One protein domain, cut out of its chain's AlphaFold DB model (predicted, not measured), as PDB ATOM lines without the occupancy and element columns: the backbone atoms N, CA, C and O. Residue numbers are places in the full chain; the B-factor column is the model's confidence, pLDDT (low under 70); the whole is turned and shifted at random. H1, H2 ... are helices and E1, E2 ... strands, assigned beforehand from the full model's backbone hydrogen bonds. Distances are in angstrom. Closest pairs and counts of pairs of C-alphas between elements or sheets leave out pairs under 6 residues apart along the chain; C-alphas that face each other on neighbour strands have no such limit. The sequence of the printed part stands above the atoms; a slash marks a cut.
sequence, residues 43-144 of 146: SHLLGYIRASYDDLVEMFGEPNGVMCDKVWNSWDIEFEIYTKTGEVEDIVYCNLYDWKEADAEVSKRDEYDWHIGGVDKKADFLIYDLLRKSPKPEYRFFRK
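This is residues 43 to 144 of the 146 residues of an uncharacterized protein of Candidatus Pacearchaeota archaeon (UniProt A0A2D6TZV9). A strongly twisted antiparallel sheet curls round one helix, H2, while the long hairpin of E2 and E3 runs along the longest axis. H1 packs loosely near E2, and E5 sits beside H2, outside the sheet. The printed part has 102 residues, in the order E1 H1 E2 E3 E4 H2 E5, with the sheet order E1 E4 E3 E2 and a mixed class, helices and strands. It is compact, with a radius of gyration of the C-alphas of 13.8 A and spans of 47 by 23 by 22 A.

E1, residues 44 to 51, begins with C-alpha 44 at (203.114, 179.888, 104.461), spans 19.8 A and bends by 57 degrees at residue 47. H1 is residues 53 to 60, 10.4 A. E2, residues 74 to 82, spans 25.8 A, and E3, residues 88 to 97, 26.3 A. E4 is residues 112 to 118, 18.8 A; H2 is residues 122 to 130, 12.1 A. E5, residues 139 to 143, 12.8 A, ends with C-alpha 143 at (183.503, 166.276, 98.114).

E2, E3 and E4 form a meander, each strand the antiparallel neighbour of the one before. N 77 and O 94 of hairpin E2 and E3 are 2.8 A apart, N 117 and O 95 of hairpin E4 and E3 2.8 A, and N 49 and O 114 of E1 and E4 2.9 A, each within hydrogen-bond range. H1 and H2 are on one face of the sheet, giving two layers. The closest C-alphas of E3 and H2, Cys 94 and Ala 123, are 5.4 A apart; those of H1 and E2, Phe 60 and Trp 75, 7.6 A. E5 pairs with no named strand; its closest C-alpha to H2 is Phe 141, 6.8 A from that of Leu 130. In H1 and H2 every O i to N i+4 pair is within hydrogen-bond range.

The C-alphas farthest apart, of Thr 85 and Ala 102, are 47.8 A apart. The printed part has no cut; the links H1 to E2 and E3 to E4 are long. Mean pLDDT of the printed part is 94.0, and no printed residue is under 70.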
ATOM      1  N   SER A  43     204.753 175.802 102.441       91.25
ATOM      2  CA  SER A  43     203.508 176.445 102.856       91.25
ATOM      3  C   SER A  43     203.797 177.628 103.779       91.25
ATOM      4  O   SER A  43     204.674 177.560 104.645       91.25
ATOM      5  N   HIS A  44     203.034 178.697 103.626       94.00
ATOM      6  CA  HIS A  44     203.114 179.888 104.461       94.00
ATOM      7  C   HIS A  44     201.711 180.406 104.759       94.00
ATOM      8  O   HIS A  44     200.752 180.006 104.107       94.00
ATOM      9  N   LEU A  45     201.601 181.296 105.746       97.38
ATOM     10  CA  LEU A  45     200.344 181.950 106.091       97.38
ATOM     11  C   LEU A  45     199.831 182.776 104.904       97.38
ATOM     12  O   LEU A  45     200.518 183.687 104.437       97.38
ATOM     13  N   LEU A  46     198.611 182.482 104.469       97.75
ATOM     14  CA  LEU A  46     197.893 183.193 103.414       97.75
ATOM     15  C   LEU A  46     196.778 184.072 103.982       97.75
ATOM     16  O   LEU A  46     196.565 185.180 103.498       97.75
ATOM     17  N   GLY A  47     196.115 183.623 105.049       97.50
ATOM     18  CA  GLY A  47     195.027 184.367 105.670       97.50
ATOM     19  C   GLY A  47     194.501 183.705 106.934       97.50
ATOM     20  O   GLY A  47     195.118 182.793 107.476       97.50
ATOM     21  N   TYR A  48     193.345 184.174 107.390       97.94
ATOM     22  CA  TYR A  48     192.651 183.628 108.552       97.94
ATOM     23  C   TYR A  48     191.198 183.358 108.200       97.94
ATOM     24  O   TYR A  48     190.638 184.083 107.377       97.94
ATOM     25  N   ILE A  49     190.576 182.376 108.838       97.62
ATOM     26  CA  ILE A  49     189.141 182.123 108.724       97.62
ATOM     27  C   ILE A  49     188.538 181.889 110.103       97.62
ATOM     28  O   ILE A  49     189.054 181.109 110.898       97.62
ATOM     29  N   ARG A  50     187.426 182.574 110.381       97.94
ATOM     30  CA  ARG A  50     186.700 182.405 111.637       97.94
ATOM     31  C   ARG A  50     185.651 181.303 111.507       97.94
ATOM     32  O   ARG A  50     184.701 181.451 110.728       97.94
ATOM     33  N   ALA A  51     185.845 180.218 112.252       97.75
ATOM     34  CA  ALA A  51     184.977 179.040 112.283       97.75
ATOM     35  C   ALA A  51     185.109 178.302 113.626       97.75
ATOM     36  O   ALA A  51     186.129 178.434 114.309       97.75
ATOM     37  N   SER A  52     184.096 177.525 114.010       98.19
ATOM     38  CA  SER A  52     184.226 176.597 115.138       98.19
ATOM     39  C   SER A  52     184.943 175.312 114.708       98.19
ATOM     40  O   SER A  52     184.935 174.961 113.527       98.19
ATOM     41  N   TYR A  53     185.559 174.602 115.657       98.31
ATOM     42  CA  TYR A  53     186.141 173.278 115.400       98.31
ATOM     43  C   TYR A  53     185.100 172.300 114.840       98.31
ATOM     44  O   TYR A  53     185.370 171.610 113.861       98.31
ATOM     45  N   ASP A  54     183.890 172.303 115.404       97.88
ATOM     46  CA  ASP A  54     182.801 171.417 114.986       97.88
ATOM     47  C   ASP A  54     182.374 171.664 113.529       97.88
ATOM     48  O   ASP A  54     182.155 170.702 112.795       97.88
ATOM     49  N   ASP A  55     182.332 172.924 113.070       96.56
ATOM     50  CA  ASP A  55     182.039 173.243 111.662       96.56
ATOM     51  C   ASP A  55     183.104 172.656 110.718       96.56
ATOM     52  O   ASP A  55     182.790 172.177 109.622       96.56
ATOM     53  N   LEU A  56     184.378 172.696 111.129       97.56
ATOM     54  CA  LEU A  56     185.479 172.123 110.353       97.56
ATOM     55  C   LEU A  56     185.416 170.592 110.356       97.56
ATOM     56  O   LEU A  56     185.615 169.987 109.304       97.56
ATOM     57  N   VAL A  57     185.063 169.969 111.483       97.25
ATOM     58  CA  VAL A  57     184.856 168.515 111.559       97.25
ATOM     59  C   VAL A  57     183.668 168.065 110.717       97.25
ATOM     60  O   VAL A  57     183.771 167.068 110.004       97.25
ATOM     61  N   GLU A  58     182.555 168.799 110.726       95.06
ATOM     62  CA  GLU A  58     181.404 168.493 109.870       95.06
ATOM     63  C   GLU A  58     181.786 168.561 108.382       95.06
ATOM     64  O   GLU A  58     181.383 167.705 107.589       95.06
ATOM     65  N   MET A  59     182.595 169.551 107.994       95.00
ATOM     66  CA  MET A  59     183.005 169.748 106.604       95.00
ATOM     67  C   MET A  59     184.066 168.736 106.143       95.00
ATOM     68  O   MET A  59     183.939 168.148 105.062       95.00
ATOM     69  N   PHE A  60     185.112 168.529 106.944       95.38
ATOM     70  CA  PHE A  60     186.337 167.833 106.541       95.38
ATOM     71  C   PHE A  60     186.523 166.469 107.224       95.38
ATOM     72  O   PHE A  60     187.156 165.589 106.647       95.38
ATOM     73  N   GLY A  61     185.883 166.219 108.364       95.69
ATOM     74  CA  GLY A  61     186.196 165.108 109.272       95.69
ATOM     75  C   GLY A  61     187.164 165.540 110.377       95.69
ATOM     76  O   GLY A  61     187.485 166.718 110.490       95.69
ATOM     77  N   GLU A  62     187.634 164.607 111.206       96.44
ATOM     78  CA  GLU A  62     188.639 164.922 112.238       96.44
ATOM     79  C   GLU A  62     189.947 165.466 111.620       96.44
ATOM     80  O   GLU A  62     190.255 165.124 110.473       96.44
ATOM     81  N   PRO A  63     190.727 166.281 112.362       96.19
ATOM     82  CA  PRO A  63     192.049 166.736 111.939       96.19
ATOM     83  C   PRO A  63     192.915 165.580 111.424       96.19
ATOM     84  O   PRO A  63     193.080 164.568 112.107       96.19
ATOM     85  N   ASN A  64     193.480 165.736 110.228       94.75
ATOM     86  CA  ASN A  64     194.365 164.748 109.598       94.75
ATOM     87  C   ASN A  64     195.832 165.200 109.544       94.75
ATOM     88  O   ASN A  64     196.708 164.394 109.232       94.75
ATOM     89  N   GLY A  65     196.112 166.465 109.857       89.44
ATOM     90  CA  GLY A  65     197.471 166.981 109.876       89.44
ATOM     91  C   GLY A  65     198.255 166.534 111.112       89.44
ATOM     92  O   GLY A  65     197.713 166.222 112.176       89.44
ATOM     93  N   VAL A  66     199.580 166.489 110.972       86.06
ATOM     94  CA  VAL A  66     200.473 166.052 112.050       86.06
ATOM     95  C   VAL A  66     200.613 167.145 113.108       86.06
ATOM     96  O   VAL A  66     201.132 168.229 112.833       86.06
ATOM     97  N   MET A  67     200.239 166.819 114.348       88.69
ATOM     98  CA  MET A  67     200.523 167.648 115.522       88.69
ATOM     99  C   MET A  67     202.029 167.930 115.638       88.69
ATOM    100  O   MET A  67     202.854 167.011 115.616       88.69
ATOM    101  N   CYS A  68     202.402 169.197 115.809       87.19
ATOM    102  CA  CYS A  68     203.795 169.623 115.954       87.19
ATOM    103  C   CYS A  68     203.949 170.728 117.011       87.19
ATOM    104  O   CYS A  68     202.980 171.149 117.627       87.19
ATOM    105  N   ASP A  69     205.177 171.219 117.213       89.19
ATOM    106  CA  ASP A  69     205.550 172.200 118.254       89.19
ATOM    107  C   ASP A  69     204.574 173.384 118.414       89.19
ATOM    108  O   ASP A  69     204.351 173.872 119.516       89.19
ATOM    109  N   LYS A  70     203.984 173.863 117.313       93.75
ATOM    110  CA  LYS A  70     203.152 175.079 117.300       93.75
ATOM    111  C   LYS A  70     201.731 174.842 116.819       93.75
ATOM    112  O   LYS A  70     200.986 175.810 116.732       93.75
ATOM    113  N   VAL A  71     201.389 173.615 116.455       95.81
ATOM    114  CA  VAL A  71     200.105 173.281 115.842       95.81
ATOM    115  C   VAL A  71     199.578 172.047 116.541       95.81
ATOM    116  O   VAL A  71     200.228 170.999 116.525       95.81
ATOM    117  N   TRP A  72     198.410 172.182 117.148       96.94
ATOM    118  CA  TRP A  72     197.712 171.098 117.817       96.94
ATOM    119  C   TRP A  72     196.680 170.446 116.910       96.94
ATOM    120  O   TRP A  72     196.624 169.220 116.852       96.94
ATOM    121  N   ASN A  73     195.897 171.252 116.195       97.38
ATOM    122  CA  ASN A  73     194.837 170.786 115.309       97.38
ATOM    123  C   ASN A  73     195.054 171.352 113.908       97.38
ATOM    124  O   ASN A  73     195.199 172.567 113.735       97.38
ATOM    125  N   SER A  74     195.049 170.474 112.906       96.56
ATOM    126  CA  SER A  74     195.156 170.886 111.513       96.56
ATOM    127  C   SER A  74     194.465 169.945 110.530       96.56
ATOM    128  O   SER A  74     194.404 168.730 110.727       96.56
ATOM    129  N   TRP A  75     193.986 170.534 109.438       97.00
ATOM    130  CA  TRP A  75     193.464 169.837 108.272       97.00
ATOM    131  C   TRP A  75     194.318 170.143 107.058       97.00
ATOM    132  O   TRP A  75     194.472 171.307 106.690       97.00
ATOM    133  N   ASP A  76     194.807 169.093 106.419       96.00
ATOM    134  CA  ASP A  76     195.464 169.132 105.123       96.00
ATOM    135  C   ASP A  76     194.425 168.803 104.046       96.00
ATOM    136  O   ASP A  76     193.826 167.725 104.047       96.00
ATOM    137  N   ILE A  77     194.175 169.759 103.151       96.06
ATOM    138  CA  ILE A  77     193.076 169.746 102.183       96.06
ATOM    139  C   ILE A  77     193.648 169.944 100.781       96.06
ATOM    140  O   ILE A  77     194.444 170.852 100.535       96.06
ATOM    141  N   GLU A  78     193.194 169.124  99.841       96.31
ATOM    142  CA  GLU A  78     193.487 169.283  98.422       96.31
ATOM    143  C   GLU A  78     192.218 169.670  97.667       96.31
ATOM    144  O   GLU A  78     191.163 169.051  97.826       96.31
ATOM    145  N   PHE A  79     192.334 170.695  96.830       96.06
ATOM    146  CA  PHE A  79     191.308 171.109  95.892       96.06
ATOM    147  C   PHE A  79     191.722 170.738  94.475       96.06
ATOM    148  O   PHE A  79     192.832 171.057  94.060       96.06
ATOM    149  N   GLU A  80     190.805 170.164  93.704       96.00
ATOM    150  CA  GLU A  80     190.963 170.036  92.253       96.00
ATOM    151  C   GLU A  80     189.983 170.984  91.575       96.00
ATOM    152  O   GLU A  80     188.776 170.904  91.813       96.00
ATOM    153  N   ILE A  81     190.489 171.887  90.744       94.56
ATOM    154  CA  ILE A  81     189.685 172.826  89.961       94.56
ATOM    155  C   ILE A  81     189.498 172.234  88.570       94.56
ATOM    156  O   ILE A  81     190.460 171.775  87.956       94.56
ATOM    157  N   TYR A  82     188.268 172.246  88.065       91.50
ATOM    158  CA  TYR A  82     187.919 171.607  86.801       91.50
ATOM    159  C   TYR A  82     187.678 172.624  85.689       91.50
ATOM    160  O   TYR A  82     187.001 173.640  85.877       91.50
ATOM    161  N   THR A  83     188.141 172.284  84.488       85.56
ATOM    162  CA  THR A  83     187.780 172.978  83.253       85.56
ATOM    163  C   THR A  83     186.300 172.768  82.919       85.56
ATOM    164  O   THR A  83     185.621 171.865  83.419       85.56
ATOM    165  N   LYS A  84     185.792 173.541  81.952       79.81
ATOM    166  CA  LYS A  84     184.436 173.352  81.404       79.81
ATOM    167  C   LYS A  84     184.227 171.985  80.736       79.81
ATOM    168  O   LYS A  84     183.082 171.574  80.567       79.81
ATOM    169  N   THR A  85     185.303 171.306  80.335       81.25
ATOM    170  CA  THR A  85     185.267 169.960  79.743       81.25
ATOM    171  C   THR A  85     185.345 168.847  80.791       81.25
ATOM    172  O   THR A  85     185.183 167.684  80.429       81.25
ATOM    173  N   GLY A  86     185.510 169.187  82.077       82.69
ATOM    174  CA  GLY A  86     185.551 168.232  83.189       82.69
ATOM    175  C   GLY A  86     186.935 167.645  83.467       82.69
ATOM    176  O   GLY A  86     187.039 166.649  84.176       82.69
ATOM    177  N   GLU A  87     187.992 168.241  82.919       89.06
ATOM    178  CA  GLU A  87     189.379 167.858  83.195       89.06
ATOM    179  C   GLU A  87     189.910 168.666  84.383       89.06
ATOM    180  O   GLU A  87     189.517 169.819  84.558       89.06
ATOM    181  N   VAL A  88     190.807 168.085  85.185       92.50
ATOM    182  CA  VAL A  88     191.484 168.825  86.261       92.50
ATOM    183  C   VAL A  88     192.420 169.856  85.627       92.50
ATOM    184  O   VAL A  88     193.369 169.500  84.931       92.50
ATOM    185  N   GLU A  89     192.114 171.133  85.839       93.75
ATOM    186  CA  GLU A  89     192.899 172.285  85.393       93.75
ATOM    187  C   GLU A  89     194.029 172.602  86.372       93.75
ATOM    188  O   GLU A  89     195.130 172.960  85.957       93.75
ATOM    189  N   ASP A  90     193.742 172.484  87.669       95.19
ATOM    190  CA  ASP A  90     194.648 172.898  88.732       95.19
ATOM    191  C   ASP A  90     194.424 172.086  90.010       95.19
ATOM    192  O   ASP A  90     193.309 171.630  90.280       95.19
ATOM    193  N   ILE A  91     195.488 171.944  90.800       95.00
ATOM    194  CA  ILE A  91     195.468 171.296  92.112       95.00
ATOM    195  C   ILE A  91     196.022 172.284  93.132       95.00
ATOM    196  O   ILE A  91     197.186 172.684  93.065       95.00
ATOM    197  N   VAL A  92     195.189 172.665  94.095       96.50
ATOM    198  CA  VAL A  92     195.536 173.644  95.123       96.50
ATOM    199  C   VAL A  92     195.550 172.962  96.480       96.50
ATOM    200  O   VAL A  92     194.533 172.458  96.946       96.50
ATOM    201  N   TYR A  93     196.707 172.982  97.133       96.56
ATOM    202  CA  TYR A  93     196.854 172.512  98.506       96.56
ATOM    203  C   TYR A  93     196.614 173.642  99.510       96.56
ATOM    204  O   TYR A  93     197.092 174.769  99.327       96.56
ATOM    205  N   CYS A  94     195.934 173.303 100.600       96.12
ATOM    206  CA  CYS A  94     195.658 174.170 101.732       96.12
ATOM    207  C   CYS A  94     195.891 173.413 103.042       96.12
ATOM    208  O   CYS A  94     195.505 172.254 103.159       96.12
ATOM    209  N   ASN A  95     196.415 174.100 104.055       94.94
ATOM    210  CA  ASN A  95     196.298 173.660 105.437       94.94
ATOM    211  C   ASN A  95     195.500 174.669 106.272       94.94
ATOM    212  O   ASN A  95     195.738 175.874 106.224       94.94
ATOM    213  N   LEU A  96     194.522 174.171 107.023       97.00
ATOM    214  CA  LEU A  96     193.819 174.926 108.057       97.00
ATOM    215  C   LEU A  96     194.362 174.498 109.405       97.00
ATOM    216  O   LEU A  96     194.332 173.311 109.704       97.00
ATOM    217  N   TYR A  97     194.868 175.426 110.209       97.12
ATOM    218  CA  TYR A  97     195.560 175.058 111.441       97.12
ATOM    219  C   TYR A  97     195.404 176.093 112.552       97.12
ATOM    220  O   TYR A  97     195.241 177.292 112.302       97.12
ATOM    221  N   ASP A  98     195.443 175.621 113.797       97.88
ATOM    222  CA  ASP A  98     195.651 176.490 114.952       97.88
ATOM    223  C   ASP A  98     197.129 176.853 115.110       97.88
ATOM    224  O   ASP A  98     198.008 176.244 114.502       97.88
ATOM    225  N   TRP A  99     197.432 177.896 115.884       97.25
ATOM    226  CA  TRP A  99     198.808 178.375 115.963       97.25
ATOM    227  C   TRP A  99     199.209 178.856 117.348       97.25
ATOM    228  O   TRP A  99     198.724 179.866 117.849       97.25
ATOM    229  N   LYS A 100     200.220 178.181 117.902       95.88
ATOM    230  CA  LYS A 100     200.901 178.495 119.164       95.88
ATOM    231  C   LYS A 100     199.965 178.575 120.367       95.88
ATOM    232  O   LYS A 100     200.196 179.376 121.274       95.88
ATOM    233  N   GLU A 101     198.953 177.722 120.388       96.69
ATOM    234  CA  GLU A 101     198.091 177.599 121.555       96.69
ATOM    235  C   GLU A 101     198.766 176.823 122.685       96.69
ATOM    236  O   GLU A 101     199.712 176.060 122.476       96.69
ATOM    237  N   ALA A 102     198.274 177.030 123.905       94.88
ATOM    238  CA  ALA A 102     198.804 176.359 125.088       94.88
ATOM    239  C   ALA A 102     198.543 174.841 125.078       94.88
ATOM    240  O   ALA A 102     199.357 174.081 125.602       94.88
ATOM    241  N   ASP A 103     197.419 174.416 124.498       95.00
ATOM    242  CA  ASP A 103     197.002 173.022 124.375       95.00
ATOM    243  C   ASP A 103     195.998 172.835 123.221       95.00
ATOM    244  O   ASP A 103     195.484 173.807 122.660       95.00
ATOM    245  N   ALA A 104     195.706 171.573 122.893       94.94
ATOM    246  CA  ALA A 104     194.818 171.191 121.796       94.94
ATOM    247  C   ALA A 104     193.340 171.552 122.002       94.94
ATOM    248  O   ALA A 104     192.565 171.459 121.053       94.94
ATOM    249  N   GLU A 105     192.930 171.939 123.209       96.94
ATOM    250  CA  GLU A 105     191.537 172.254 123.515       96.94
ATOM    251  C   GLU A 105     191.224 173.733 123.304       96.94
ATOM    252  O   GLU A 105     190.055 174.094 123.209       96.94
ATOM    253  N   VAL A 106     192.231 174.608 123.225       97.19
ATOM    254  CA  VAL A 106     192.001 176.054 123.084       97.19
ATOM    255  C   VAL A 106     191.203 176.377 121.819       97.19
ATOM    256  O   VAL A 106     190.206 177.092 121.904       97.19
ATOM    257  N   SER A 107     191.582 175.801 120.676       97.12
ATOM    258  CA  SER A 107     190.915 176.020 119.384       97.12
ATOM    259  C   SER A 107     189.576 175.280 119.236       97.12
ATOM    260  O   SER A 107     188.854 175.519 118.272       97.12
ATOM    261  N   LYS A 108     189.203 174.428 120.205       97.81
ATOM    262  CA  LYS A 108     187.954 173.642 120.193       97.81
ATOM    263  C   LYS A 108     186.797 174.272 120.967       97.81
ATOM    264  O   LYS A 108     185.661 173.843 120.810       97.81
ATOM    265  N   ARG A 109     187.068 175.243 121.844       94.56
ATOM    266  CA  ARG A 109     186.078 175.734 122.824       94.56
ATOM    267  C   ARG A 109     184.972 176.596 122.219       94.56
ATOM    268  O   ARG A 109     183.833 176.480 122.652       94.56
ATOM    269  N   ASP A 110     185.319 177.455 121.268       95.06
ATOM    270  CA  ASP A 110     184.437 178.457 120.663       95.06
ATOM    271  C   ASP A 110     184.845 178.686 119.193       95.06
ATOM    272  O   ASP A 110     185.690 177.977 118.642       95.06
ATOM    273  N   GLU A 111     184.276 179.702 118.540       97.06
ATOM    274  CA  GLU A 111     184.812 180.197 117.269       97.06
ATOM    275  C   GLU A 111     186.279 180.637 117.409       97.06
ATOM    276  O   GLU A 111     186.615 181.500 118.234       97.06
ATOM    277  N   TYR A 112     187.120 180.121 116.518       98.25
ATOM    278  CA  TYR A 112     188.556 180.361 116.479       98.25
ATOM    279  C   TYR A 112     188.974 180.990 115.142       98.25
ATOM    280  O   TYR A 112     188.334 180.770 114.111       98.25
ATOM    281  N   ASP A 113     190.046 181.785 115.163       98.12
ATOM    282  CA  ASP A 113     190.635 182.386 113.963       98.12
ATOM    283  C   ASP A 113     191.722 181.450 113.412       98.12
ATOM    284  O   ASP A 113     192.918 181.590 113.684       98.12
ATOM    285  N   TRP A 114     191.282 180.458 112.640       98.31
ATOM    286  CA  TRP A 114     192.144 179.449 112.029       98.31
ATOM    287  C   TRP A 114     193.075 180.086 111.012       98.31
ATOM    288  O   TRP A 114     192.652 180.918 110.207       98.31
ATOM    289  N   HIS A 115     194.339 179.678 111.018       98.00
ATOM    290  CA  HIS A 115     195.283 180.082 109.989       98.00
ATOM    291  C   HIS A 115     194.996 179.284 108.722       98.00
ATOM    292  O   HIS A 115     194.819 178.068 108.769       98.00
ATOM    293  N   ILE A 116     194.970 179.980 107.592       98.12
ATOM    294  CA  ILE A 116     194.962 179.381 106.264       98.12
ATOM    295  C   ILE A 116     196.391 179.443 105.752       98.12
ATOM    296  O   ILE A 116     196.926 180.539 105.556       98.12
ATOM    297  N   GLY A 117     197.005 178.295 105.512       96.44
ATOM    298  CA  GLY A 117     198.282 178.218 104.829       96.44
ATOM    299  C   GLY A 117     198.197 177.450 103.521       96.44
ATOM    300  O   GLY A 117     197.242 176.739 103.219       96.44
ATOM    301  N   GLY A 118     199.220 177.650 102.706       95.69
ATOM    302  CA  GLY A 118     199.324 177.053 101.386       95.69
ATOM    303  C   GLY A 118     200.540 177.588 100.647       95.69
ATOM    304  O   GLY A 118     201.316 178.385 101.183       95.69
ATOM    305  N   VAL A 119     200.724 177.124  99.415       95.25
ATOM    306  CA  VAL A 119     201.771 177.623  98.504       95.25
ATOM    307  C   VAL A 119     201.205 178.517  97.404       95.25
ATOM    308  O   VAL A 119     201.905 179.405  96.919       95.25
ATOM    309  N   ASP A 120     199.935 178.315  97.050       94.62
ATOM    310  CA  ASP A 120     199.183 179.148  96.118       94.62
ATOM    311  C   ASP A 120     198.202 180.017  96.904       94.62
ATOM    312  O   ASP A 120     197.455 179.525  97.751       94.62
ATOM    313  N   LYS A 121     198.164 181.311  96.577       92.31
ATOM    314  CA  LYS A 121     197.192 182.247  97.140       92.31
ATOM    315  C   LYS A 121     195.756 181.792  96.912       92.31
ATOM    316  O   LYS A 121     194.940 182.078  97.762       92.31
ATOM    317  N   LYS A 122     195.435 181.045  95.850       94.81
ATOM    318  CA  LYS A 122     194.075 180.517  95.618       94.81
ATOM    319  C   LYS A 122     193.497 179.743  96.808       94.81
ATOM    320  O   LYS A 122     192.276 179.690  96.935       94.81
ATOM    321  N   ALA A 123     194.342 179.159  97.661       96.00
ATOM    322  CA  ALA A 123     193.900 178.406  98.829       96.00
ATOM    323  C   ALA A 123     193.025 179.246  99.775       96.00
ATOM    324  O   ALA A 123     192.015 178.737 100.262       96.00
ATOM    325  N   ASP A 124     193.334 180.532  99.989       96.00
ATOM    326  CA  ASP A 124     192.500 181.377 100.851       96.00
ATOM    327  C   ASP A 124     191.108 181.594 100.242       96.00
ATOM    328  O   ASP A 124     190.103 181.302 100.888       96.00
ATOM    329  N   PHE A 125     191.029 181.981  98.972       93.94
ATOM    330  CA  PHE A 125     189.777 182.182  98.252       93.94
ATOM    331  C   PHE A 125     188.902 180.926  98.253       93.94
ATOM    332  O   PHE A 125     187.703 181.027  98.514       93.94
ATOM    333  N   LEU A 126     189.493 179.752  98.008       95.75
ATOM    334  CA  LEU A 126     188.774 178.477  97.998       95.75
ATOM    335  C   LEU A 126     188.177 178.151  99.368       95.75
ATOM    336  O   LEU A 126     187.011 177.769  99.441       95.75
ATOM    337  N   ILE A 127     188.927 178.359 100.453       96.62
ATOM    338  CA  ILE A 127     188.431 178.158 101.820       96.62
ATOM    339  C   ILE A 127     187.315 179.144 102.160       96.62
ATOM    340  O   ILE A 127     186.272 178.742 102.681       96.62
ATOM    341  N   TYR A 128     187.507 180.428 101.854       95.50
ATOM    342  CA  TYR A 128     186.493 181.454 102.094       95.50
ATOM    343  C   TYR A 128     185.190 181.134 101.363       95.50
ATOM    344  O   TYR A 128     184.107 181.322 101.919       95.50
ATOM    345  N   ASP A 129     185.271 180.660 100.123       94.19
ATOM    346  CA  ASP A 129     184.098 180.292  99.340       94.19
ATOM    347  C   ASP A 129     183.440 179.004  99.861       94.19
ATOM    348  O   ASP A 129     182.247 179.002 100.175       94.19
ATOM    349  N   LEU A 130     184.225 177.941 100.073       94.69
ATOM    350  CA  LEU A 130     183.738 176.653 100.577       94.69
ATOM    351  C   LEU A 130     183.001 176.799 101.918       94.69
ATOM    352  O   LEU A 130     181.913 176.245 102.090       94.69
ATOM    353  N   LEU A 131     183.548 177.593 102.843       93.88
ATOM    354  CA  LEU A 131     182.949 177.866 104.156       93.88
ATOM    355  C   LEU A 131     181.922 179.012 104.134       93.88
ATOM    356  O   LEU A 131     181.460 179.460 105.186       93.88
ATOM    357  N   ARG A 132     181.523 179.481 102.941       91.69
ATOM    358  CA  ARG A 132     180.479 180.499 102.718       91.69
ATOM    359  C   ARG A 132     180.755 181.832 103.420       91.69
ATOM    360  O   ARG A 132     179.832 182.525 103.851       91.69
ATOM    361  N   LYS A 133     182.029 182.198 103.539       90.50
ATOM    362  CA  LYS A 133     182.501 183.482 104.079       90.50
ATOM    363  C   LYS A 133     182.937 184.455 102.976       90.50
ATOM    364  O   LYS A 133     183.164 185.627 103.264       90.50
ATOM    365  N   SER A 134     183.042 184.004 101.722       88.81
ATOM    366  CA  SER A 134     183.335 184.878 100.582       88.81
ATOM    367  C   SER A 134     182.149 185.810 100.273       88.81
ATOM    368  O   SER A 134     181.019 185.339 100.128       88.81
ATOM    369  N   PRO A 135     182.372 187.127 100.092       83.06
ATOM    370  CA  PRO A 135     181.332 188.052  99.635       83.06
ATOM    371  C   PRO A 135     180.979 187.865  98.151       83.06
ATOM    372  O   PRO A 135     179.984 188.411  97.673       83.06
ATOM    373  N   LYS A 136     181.819 187.140  97.407       84.50
ATOM    374  CA  LYS A 136     181.659 186.824  95.989       84.50
ATOM    375  C   LYS A 136     182.011 185.347  95.807       84.50
ATOM    376  O   LYS A 136     183.156 185.049  95.482       84.50
ATOM    377  N   PRO A 137     181.087 184.420  96.100       84.94
ATOM    378  CA  PRO A 137     181.326 183.013  95.814       84.94
ATOM    379  C   PRO A 137     181.558 182.841  94.305       84.94
ATOM    380  O   PRO A 137     180.871 183.474  93.506       84.94
ATOM    381  N   GLU A 138     182.508 182.011  93.898       86.50
ATOM    382  CA  GLU A 138     182.934 181.794  92.506       86.50
ATOM    383  C   GLU A 138     182.989 180.312  92.119       86.50
ATOM    384  O   GLU A 138     182.980 180.000  90.926       86.50
ATOM    385  N   TYR A 139     182.982 179.400  93.092       88.19
ATOM    386  CA  TYR A 139     183.140 177.967  92.878       88.19
ATOM    387  C   TYR A 139     181.888 177.180  93.265       88.19
ATOM    388  O   TYR A 139     181.123 177.520  94.171       88.19
ATOM    389  N   ARG A 140     181.690 176.059  92.572       88.38
ATOM    390  CA  ARG A 140     180.751 175.009  92.976       88.38
ATOM    391  C   ARG A 140     181.540 173.837  93.524       88.38
ATOM    392  O   ARG A 140     182.287 173.217  92.774       88.38
ATOM    393  N   PHE A 141     181.340 173.531  94.802       91.38
ATOM    394  CA  PHE A 141     182.093 172.479  95.476       91.38
ATOM    395  C   PHE A 141     181.358 171.141  95.518       91.38
ATOM    396  O   PHE A 141     180.142 171.076  95.735       91.38
ATOM    397  N   PHE A 142     182.120 170.061  95.388       91.19
ATOM    398  CA  PHE A 142     181.701 168.720  95.777       91.19
ATOM    399  C   PHE A 142     182.840 167.997  96.503       91.19
ATOM    400  O   PHE A 142     184.011 168.246  96.243       91.19
ATOM    401  N   ARG A 143     182.503 167.101  97.431       91.56
ATOM    402  CA  ARG A 143     183.503 166.276  98.114       91.56
ATOM    403  C   ARG A 143     183.831 165.067  97.237       91.56
ATOM    404  O   ARG A 143     182.901 164.415  96.764       91.56
ATOM    405  N   LYS A 144     185.117 164.794  96.981       84.31
ATOM    406  CA  LYS A 144     185.568 163.780  96.001       84.31
ATOM    407  C   LYS A 144     185.251 162.334  96.425       84.31
ATOM    408  O   LYS A 144     185.078 161.479  95.561       84.31
TER     409      LYS A 144